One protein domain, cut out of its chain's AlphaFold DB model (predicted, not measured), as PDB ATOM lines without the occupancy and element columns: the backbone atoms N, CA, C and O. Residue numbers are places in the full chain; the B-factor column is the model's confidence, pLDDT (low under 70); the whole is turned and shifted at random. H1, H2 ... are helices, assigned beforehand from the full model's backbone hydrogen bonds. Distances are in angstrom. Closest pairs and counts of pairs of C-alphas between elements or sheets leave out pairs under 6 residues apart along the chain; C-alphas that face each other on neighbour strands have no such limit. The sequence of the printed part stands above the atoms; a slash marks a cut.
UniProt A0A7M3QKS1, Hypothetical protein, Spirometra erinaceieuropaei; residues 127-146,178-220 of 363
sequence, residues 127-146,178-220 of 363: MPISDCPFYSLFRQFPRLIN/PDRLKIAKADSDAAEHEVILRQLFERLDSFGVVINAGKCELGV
ATOM      1  N   MET A 127      -3.840 -14.195  21.069       43.81
ATOM      2  CA  MET A 127      -4.621 -12.973  20.946       43.81
ATOM      3  C   MET A 127      -4.393 -12.160  22.220       43.81
ATOM      4  O   MET A 127      -4.615 -12.697  23.313       43.81
ATOM      5  N   PRO A 128      -3.938 -10.900  22.117       42.03
ATOM      6  CA  PRO A 128      -3.847 -10.042  23.281       42.03
ATOM      7  C   PRO A 128      -5.247  -9.912  23.885       42.03
ATOM      8  O   PRO A 128      -6.236  -9.772  23.161       42.03
ATOM      9  N   ILE A 129      -5.332  -9.998  25.213       47.56
ATOM     10  CA  ILE A 129      -6.533  -9.623  25.961       47.56
ATOM     11  C   ILE A 129      -6.662  -8.117  25.762       47.56
ATOM     12  O   ILE A 129      -6.015  -7.328  26.441       47.56
ATOM     13  N   SER A 130      -7.392  -7.732  24.727       51.81
ATOM     14  CA  SER A 130      -7.657  -6.348  24.395       51.81
ATOM     15  C   SER A 130      -9.162  -6.167  24.436       51.81
ATOM     16  O   SER A 130      -9.892  -6.859  23.727       51.81
ATOM     17  N   ASP A 131      -9.615  -5.230  25.267       57.25
ATOM     18  CA  ASP A 131     -11.023  -4.832  25.390       57.25
ATOM     19  C   ASP A 131     -11.533  -4.082  24.142       57.25
ATOM     20  O   ASP A 131     -12.664  -3.598  24.104       57.25
ATOM     21  N   CYS A 132     -10.705  -3.962  23.097       65.62
ATOM     22  CA  CYS A 132     -11.064  -3.288  21.863       65.62
ATOM     23  C   CYS A 132     -12.127  -4.103  21.090       65.62
ATOM     24  O   CYS A 132     -11.896  -5.273  20.757       65.62
ATOM     25  N   PRO A 133     -13.266  -3.488  20.711       72.12
ATOM     26  CA  PRO A 133     -14.405  -4.189  20.102       72.12
ATOM     27  C   PRO A 133     -14.052  -4.841  18.755       72.12
ATOM     28  O   PRO A 133     -14.643  -5.852  18.366       72.12
ATOM     29  N   PHE A 134     -13.030  -4.320  18.072       78.31
ATOM     30  CA  PHE A 134     -12.586  -4.771  16.755       78.31
ATOM     31  C   PHE A 134     -11.869  -6.126  16.762       78.31
ATOM     32  O   PHE A 134     -11.865  -6.809  15.740       78.31
ATOM     33  N   TYR A 135     -11.325  -6.588  17.897       75.56
ATOM     34  CA  TYR A 135     -10.715  -7.926  17.958       75.56
ATOM     35  C   TYR A 135     -11.740  -9.050  17.806       75.56
ATOM     36  O   TYR A 135     -11.382 -10.170  17.446       75.56
ATOM     37  N   SER A 136     -13.026  -8.771  18.022       76.06
ATOM     38  CA  SER A 136     -14.087  -9.738  17.738       76.06
ATOM     39  C   SER A 136     -14.165 -10.100  16.247       76.06
ATOM     40  O   SER A 136     -14.517 -11.236  15.922       76.06
ATOM     41  N   LEU A 137     -13.756  -9.196  15.344       81.06
ATOM     42  CA  LEU A 137     -13.745  -9.429  13.895       81.06
ATOM     43  C   LEU A 137     -12.812 -10.574  13.509       81.06
ATOM     44  O   LEU A 137     -13.135 -11.375  12.639       81.06
ATOM     45  N   PHE A 138     -11.696 -10.729  14.213       78.06
ATOM     46  CA  PHE A 138     -10.768 -11.830  13.996       78.06
ATOM     47  C   PHE A 138     -11.394 -13.215  14.199       78.06
ATOM     48  O   PHE A 138     -10.998 -14.168  13.529       78.06
ATOM     49  N   ARG A 139     -12.418 -13.339  15.059       74.75
ATOM     50  CA  ARG A 139     -13.165 -14.599  15.226       74.75
ATOM     51  C   ARG A 139     -13.935 -14.987  13.963       74.75
ATOM     52  O   ARG A 139     -14.179 -16.168  13.746       74.75
ATOM     53  N   GLN A 140     -14.312 -14.004  13.148       80.44
ATOM     54  CA  GLN A 140     -15.040 -14.207  11.896       80.44
ATOM     55  C   GLN A 140     -14.096 -14.618  10.755       80.44
ATOM     56  O   GLN A 140     -14.534 -15.259   9.805       80.44
ATOM     57  N   PHE A 141     -12.793 -14.331  10.887       79.62
ATOM     58  CA  PHE A 141     -11.755 -14.651   9.902       79.62
ATOM     59  C   PHE A 141     -10.631 -15.513  10.510       79.62
ATOM     60  O   PHE A 141      -9.476 -15.082  10.576       79.62
ATOM     61  N   PRO A 142     -10.911 -16.758  10.941       73.88
ATOM     62  CA  PRO A 142      -9.925 -17.600  11.625       73.88
ATOM     63  C   PRO A 142      -8.692 -17.927  10.765       73.88
ATOM     64  O   PRO A 142      -7.601 -18.120  11.300       73.88
ATOM     65  N   ARG A 143      -8.840 -17.947   9.435       73.06
ATOM     66  CA  ARG A 143      -7.760 -18.196   8.462       73.06
ATOM     67  C   ARG A 143      -6.722 -17.079   8.381       73.06
ATOM     68  O   ARG A 143      -5.584 -17.338   8.009       73.06
ATOM     69  N   LEU A 144      -7.083 -15.857   8.774       76.75
ATOM     70  CA  LEU A 144      -6.144 -14.738   8.803       76.75
ATOM     71  C   LEU A 144      -5.092 -14.888   9.898       76.75
ATOM     72  O   LEU A 144      -4.007 -14.341   9.770       76.75
ATOM     73  N   ILE A 145      -5.407 -15.600  10.979       70.06
ATOM     74  CA  ILE A 145      -4.562 -15.655  12.182       70.06
ATOM     75  C   ILE A 145      -3.983 -17.046  12.401       70.06
ATOM     76  O   ILE A 145      -2.927 -17.187  13.021       70.06
ATOM     77  N   ASN A 146      -4.662 -18.070  11.886       64.19
ATOM     78  CA  ASN A 146      -4.123 -19.412  11.803       64.19
ATOM     79  C   ASN A 146      -3.591 -19.652  10.394       64.19
ATOM     80  O   ASN A 146      -4.399 -19.802   9.473       64.19
ATOM     81  N   PRO A 178      -7.940   9.106  -5.617       66.56
ATOM     82  CA  PRO A 178      -8.855   9.899  -4.794       66.56
ATOM     83  C   PRO A 178      -9.937   9.061  -4.102       66.56
ATOM     84  O   PRO A 178     -10.253   9.333  -2.949       66.56
ATOM     85  N   ASP A 179     -10.430   7.997  -4.734       65.62
ATOM     86  CA  ASP A 179     -11.440   7.111  -4.137       65.62
ATOM     87  C   ASP A 179     -10.872   6.309  -2.959       65.62
ATOM     88  O   ASP A 179     -11.484   6.216  -1.899       65.62
ATOM     89  N   ARG A 180      -9.635   5.814  -3.095       62.06
ATOM     90  CA  ARG A 180      -8.914   5.127  -2.009       62.06
ATOM     91  C   ARG A 180      -8.513   6.093  -0.899       62.06
ATOM     92  O   ARG A 180      -8.484   5.714   0.264       62.06
ATOM     93  N   LEU A 181      -8.200   7.337  -1.265       59.94
ATOM     94  CA  LEU A 181      -7.879   8.397  -0.318       59.94
ATOM     95  C   LEU A 181      -9.105   8.801   0.510       59.94
ATOM     96  O   LEU A 181      -8.948   9.079   1.690       59.94
ATOM     97  N   LYS A 182     -10.305   8.825  -0.085       60.72
ATOM     98  CA  LYS A 182     -11.563   9.080   0.635       60.72
ATOM     99  C   LYS A 182     -11.850   7.984   1.659       60.72
ATOM    100  O   LYS A 182     -12.086   8.310   2.811       60.72
ATOM    101  N   ILE A 183     -11.731   6.713   1.266       59.75
ATOM    102  CA  ILE A 183     -11.921   5.568   2.177       59.75
ATOM    103  C   ILE A 183     -10.918   5.621   3.336       59.75
ATOM    104  O   ILE A 183     -11.302   5.480   4.487       59.75
ATOM    105  N   ALA A 184      -9.645   5.917   3.055       58.12
ATOM    106  CA  ALA A 184      -8.621   6.050   4.093       58.12
ATOM    107  C   ALA A 184      -8.815   7.268   5.023       58.12
ATOM    108  O   ALA A 184      -8.162   7.345   6.057       58.12
ATOM    109  N   LYS A 185      -9.651   8.244   4.641       56.09
ATOM    110  CA  LYS A 185      -9.932   9.464   5.416       56.09
ATOM    111  C   LYS A 185     -11.259   9.422   6.171       56.09
ATOM    112  O   LYS A 185     -11.426  10.204   7.097       56.09
ATOM    113  N   ALA A 186     -12.189   8.564   5.755       51.41
ATOM    114  CA  ALA A 186     -13.513   8.430   6.359       51.41
ATOM    115  C   ALA A 186     -13.476   7.738   7.734       51.41
ATOM    116  O   ALA A 186     -14.461   7.739   8.453       51.41
ATOM    117  N   ASP A 187     -12.314   7.228   8.143       59.22
ATOM    118  CA  ASP A 187     -12.083   6.499   9.390       59.22
ATOM    119  C   ASP A 187     -12.109   7.394  10.652       59.22
ATOM    120  O   ASP A 187     -11.157   7.459  11.425       59.22
ATOM    121  N   SER A 188     -13.168   8.190  10.804       60.50
ATOM    122  CA  SER A 188     -13.410   9.045  11.971       60.50
ATOM    123  C   SER A 188     -14.445   8.439  12.919       60.50
ATOM    124  O   SER A 188     -14.511   8.859  14.071       60.50
ATOM    125  N   ASP A 189     -15.237   7.465  12.453       71.38
ATOM    126  CA  ASP A 189     -16.351   6.886  13.201       71.38
ATOM    127  C   ASP A 189     -16.166   5.376  13.416       71.38
ATOM    128  O   ASP A 189     -15.773   4.643  12.506       71.38
ATOM    129  N   ALA A 190     -16.461   4.887  14.624       77.12
ATOM    130  CA  ALA A 190     -16.153   3.506  15.016       77.12
ATOM    131  C   ALA A 190     -16.886   2.459  14.155       77.12
ATOM    132  O   ALA A 190     -16.345   1.388  13.876       77.12
ATOM    133  N   ALA A 191     -18.102   2.780  13.706       80.25
ATOM    134  CA  ALA A 191     -18.882   1.924  12.817       80.25
ATOM    135  C   ALA A 191     -18.269   1.843  11.408       80.25
ATOM    136  O   ALA A 191     -18.223   0.767  10.811       80.25
ATOM    137  N   GLU A 192     -17.752   2.960  10.885       81.12
ATOM    138  CA  GLU A 192     -17.071   2.981   9.588       81.12
ATOM    139  C   GLU A 192     -15.734   2.232   9.655       81.12
ATOM    140  O   GLU A 192     -15.435   1.442   8.752       81.12
ATOM    141  N   HIS A 193     -14.987   2.383  10.758       82.25
ATOM    142  CA  HIS A 193     -13.762   1.619  11.017       82.25
ATOM    143  C   HIS A 193     -14.018   0.110  10.951       82.25
ATOM    144  O   HIS A 193     -13.269  -0.628  10.309       82.25
ATOM    145  N   GLU A 194     -15.112  -0.365  11.562       84.44
ATOM    146  CA  GLU A 194     -15.479  -1.783  11.530       84.44
ATOM    147  C   GLU A 194     -15.720  -2.283  10.096       84.44
ATOM    148  O   GLU A 194     -15.231  -3.350   9.714       84.44
ATOM    149  N   VAL A 195     -16.440  -1.505   9.282       86.62
ATOM    150  CA  VAL A 195     -16.717  -1.847   7.878       86.62
ATOM    151  C   VAL A 195     -15.425  -1.903   7.063       86.62
ATOM    152  O   VAL A 195     -15.227  -2.847   6.292       86.62
ATOM    153  N   ILE A 196     -14.520  -0.938   7.248       84.75
ATOM    154  CA  ILE A 196     -13.221  -0.905   6.565       84.75
ATOM    155  C   ILE A 196     -12.370  -2.114   6.971       84.75
ATOM    156  O   ILE A 196     -11.813  -2.792   6.102       84.75
ATOM    157  N   LEU A 197     -12.294  -2.426   8.269       87.88
ATOM    158  CA  LEU A 197     -11.558  -3.588   8.769       87.88
ATOM    159  C   LEU A 197     -12.115  -4.897   8.210       87.88
ATOM    160  O   LEU A 197     -11.344  -5.762   7.798       87.88
ATOM    161  N   ARG A 198     -13.440  -5.031   8.126       88.31
ATOM    162  CA  ARG A 198     -14.094  -6.199   7.526       88.31
ATOM    163  C   ARG A 198     -13.710  -6.370   6.057       88.31
ATOM    164  O   ARG A 198     -13.268  -7.450   5.677       88.31
ATOM    165  N   GLN A 199     -13.786  -5.307   5.256       88.12
ATOM    166  CA  GLN A 199     -13.373  -5.341   3.845       88.12
ATOM    167  C   GLN A 199     -11.880  -5.663   3.684       88.12
ATOM    168  O   GLN A 199     -11.484  -6.392   2.770       88.12
ATOM    169  N   LEU A 200     -11.034  -5.122   4.567       89.38
ATOM    170  CA  LEU A 200      -9.606  -5.426   4.595       89.38
ATOM    171  C   LEU A 200      -9.372  -6.912   4.890       89.38
ATOM    172  O   LEU A 200      -8.611  -7.557   4.172       89.38
ATOM    173  N   PHE A 201     -10.033  -7.456   5.909       88.88
ATOM    174  CA  PHE A 201      -9.908  -8.852   6.324       88.88
ATOM    175  C   PHE A 201     -10.423  -9.826   5.263       88.88
ATOM    176  O   PHE A 201      -9.710 -10.768   4.927       88.88
ATOM    177  N   GLU A 202     -11.574  -9.554   4.646       88.31
ATOM    178  CA  GLU A 202     -12.074 -10.323   3.498       88.31
ATOM    179  C   GLU A 202     -11.057 -10.357   2.357       88.31
ATOM    180  O   GLU A 202     -10.788 -11.406   1.766       88.31
ATOM    181  N   ARG A 203     -10.440  -9.208   2.061       86.50
ATOM    182  CA  ARG A 203      -9.433  -9.121   1.008       86.50
ATOM    183  C   ARG A 203      -8.187  -9.918   1.374       86.50
ATOM    184  O   ARG A 203      -7.725 -10.700   0.551       86.50
ATOM    185  N   LEU A 204      -7.652  -9.749   2.580       85.69
ATOM    186  CA  LEU A 204      -6.481 -10.501   3.036       85.69
ATOM    187  C   LEU A 204      -6.734 -12.015   2.994       85.69
ATOM    188  O   LEU A 204      -5.881 -12.748   2.496       85.69
ATOM    189  N   ASP A 205      -7.923 -12.462   3.406       83.75
ATOM    190  CA  ASP A 205      -8.307 -13.876   3.401       83.75
ATOM    191  C   ASP A 205      -8.406 -14.412   1.967       83.75
ATOM    192  O   ASP A 205      -7.857 -15.467   1.652       83.75
ATOM    193  N   SER A 206      -8.994 -13.632   1.051       82.50
ATOM    194  CA  SER A 206      -9.096 -14.004  -0.369       82.50
ATOM    195  C   SER A 206      -7.740 -14.204  -1.058       82.50
ATOM    196  O   SER A 206      -7.641 -14.993  -1.998       82.50
ATOM    197  N   PHE A 207      -6.697 -13.516  -0.581       81.62
ATOM    198  CA  PHE A 207      -5.324 -13.635  -1.077       81.62
ATOM    199  C   PHE A 207      -4.453 -14.577  -0.229       81.62
ATOM    200  O   PHE A 207      -3.260 -14.695  -0.502       81.62
ATOM    201  N   GLY A 208      -5.015 -15.238   0.789       77.50
ATOM    202  CA  GLY A 208      -4.275 -16.145   1.670       77.50
ATOM    203  C   GLY A 208      -3.192 -15.450   2.501       77.50
ATOM    204  O   GLY A 208      -2.192 -16.071   2.860       77.50
ATOM    205  N   VAL A 209      -3.349 -14.153   2.783       78.75
ATOM    206  CA  VAL A 209      -2.399 -13.401   3.608       78.75
ATOM    207  C   VAL A 209      -2.684 -13.672   5.078       78.75
ATOM    208  O   VAL A 209      -3.764 -13.372   5.579       78.75
ATOM    209  N   VAL A 210      -1.678 -14.183   5.782       78.00
ATOM    210  CA  VAL A 210      -1.743 -14.437   7.224       78.00
ATOM    211  C   VAL A 210      -1.143 -13.253   7.980       78.00
ATOM    212  O   VAL A 210      -0.050 -12.779   7.663       78.00
ATOM    213  N   ILE A 211      -1.852 -12.785   9.000       79.44
ATOM    214  CA  ILE A 211      -1.490 -11.664   9.863       79.44
ATOM    215  C   ILE A 211      -1.257 -12.141  11.295       79.44
ATOM    216  O   ILE A 211      -1.932 -13.023  11.820       79.44
ATOM    217  N   ASN A 212      -0.274 -11.532  11.955       77.56
ATOM    218  CA  ASN A 212       0.023 -11.828  13.348       77.56
ATOM    219  C   ASN A 212      -0.859 -10.961  14.254       77.56
ATOM    220  O   ASN A 212      -0.522  -9.806  14.504       77.56
ATOM    221  N   ALA A 213      -1.949 -11.537  14.769       74.94
ATOM    222  CA  ALA A 213      -2.877 -10.846  15.665       74.94
ATOM    223  C   ALA A 213      -2.201 -10.239  16.908       74.94
ATOM    224  O   ALA A 213      -2.624  -9.183  17.362       74.94
ATOM    225  N   GLY A 214      -1.133 -10.856  17.427       70.56
ATOM    226  CA  GLY A 214      -0.375 -10.338  18.571       70.56
ATOM    227  C   GLY A 214       0.450  -9.084  18.271       70.56
ATOM    228  O   GLY A 214       0.907  -8.425  19.198       70.56
ATOM    229  N   LYS A 215       0.653  -8.752  16.991       77.25
ATOM    230  CA  LYS A 215       1.330  -7.526  16.536       77.25
ATOM    231  C   LYS A 215       0.371  -6.509  15.918       77.25
ATOM    232  O   LYS A 215       0.823  -5.472  15.441       77.25
ATOM    233  N   CYS A 216      -0.919  -6.826  15.844       81.12
ATOM    234  CA  CYS A 216      -1.924  -5.906  15.337       81.12
ATOM    235  C   CYS A 216      -2.362  -4.972  16.466       81.12
ATOM    236  O   CYS A 216      -2.637  -5.429  17.564       81.12
ATOM    237  N   GLU A 217      -2.472  -3.681  16.181       81.06
ATOM    238  CA  GLU A 217      -3.082  -2.690  17.068       81.06
ATOM    239  C   GLU A 217      -4.284  -2.108  16.312       81.06
ATOM    240  O   GLU A 217      -4.116  -1.561  15.222       81.06
ATOM    241  N   LEU A 218      -5.505  -2.306  16.826       82.56
ATOM    242  CA  LEU A 218      -6.759  -1.937  16.153       82.56
ATOM    243  C   LEU A 218      -7.574  -0.976  17.018       82.56
ATOM    244  O   LEU A 218      -7.705  -1.204  18.219       82.56
ATOM    245  N   GLY A 219      -8.160   0.056  16.403       79.00
ATOM    246  CA  GLY A 219      -9.025   1.019  17.094       79.00
ATOM    247  C   GLY A 219      -8.351   1.780  18.240       79.00
ATOM    248  O   GLY A 219      -9.020   2.146  19.205       79.00
ATOM    249  N   VAL A 220      -7.031   1.970  18.174       81.75
ATOM    250  CA  VAL A 220      -6.259   2.709  19.181       81.75
ATOM    251  C   VAL A 220      -6.228   4.210  18.853       81.75
ATOM    252  O   VAL A 220      -6.151   4.571  17.679       81.75
TER     253      VAL A 220
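AT A GLANCE: This is residues 127 to 146 and 178 to 220 of the 363 residues of the protein "Hypothetical protein" of Spirometra erinaceieuropaei (UniProt A0A7M3QKS1). One long helix, H4, runs through the middle of a loosely joined set of helices, with the short H1 and H2 on one side of it and H3 on the other, where H3 and H4 make an open V joined by a tight link. After H4, residues 207 to 220 fold back as a long tail with no named element, on the side of H1 and H2. The printed part has 63 residues, with four named helices in the order H1, H2, H3, H4 and no named strand; the class is all helix. The whole is compact, with a radius of gyration of the C-alphas of 12.1 A, and spans 34 by 28 by 18 A.

IN THESE COORDINATES: The printed part begins at Met 127, and H1 is residues 135 to 140, starting with C-alpha 135 at (-10.715, -7.926, 17.958) and 9.7 A long from first to last C-alpha. H2 is residues 142 to 145 and measures 5.7 A. Beyond the cut, H3 is residues 178 to 185, 10.3 A long, with C-alpha 178 at (-8.855, 9.899, -4.794). H4, residues 190 to 206, is the longest helix, 24.4 A from first to last C-alpha, and ends with C-alpha 206 at (-9.096, -14.004, -0.369).

HOW THE PARTS SIT: H2 touches H4, which takes part with residues 201 to 205 alone; the closest C-alphas are those of Leu 144 and Asp 205, 5.9 A apart. H1 and H4 are close but not clearly touching, with the C-alphas of Leu 137 and Arg 198 closest at 7.1 A. They run the same way at a steep tilt of 42 degrees. H1 and H2 are also close but not clearly touching; their closest C-alphas, those of Phe 138 and Ile 145, are 7.5 A apart. H3 and H4 are close but not clearly touching, the closest C-alphas being those of Ile 183 and Ile 196 at 7.9 A. They run opposite ways at a steep tilt of 60 degrees. H3 is apart from H1 and from H2. In H3 and H4 every O i to N i+4 pair is within hydrogen-bond range; in H1 0 of 2 are, but 3 of 3 O i to N i+3 pairs are, and H2 is too short for an O i to N i+4 pair, with its 1 O i to N i+3 pair within range.

THE WHOLE: The two C-alphas farthest apart are those of Ile 129 and Pro 178, at 36.5 A. Residues 147 to 177 are not printed, and C-alphas 146 and 178 are 34.0 A apart across this cut, which lies in the link from H2 to H3. The links H1 to H2 and H3 to H4 are tight. The C-alphas of residues 207 to 220 lie 7 to 15 A from the mean of the C-alphas. The mean pLDDT of the printed part is 73.7, and 18 residues are under 70: residues 127 to 132, residue 146 and residues 178 to 188, which include H3.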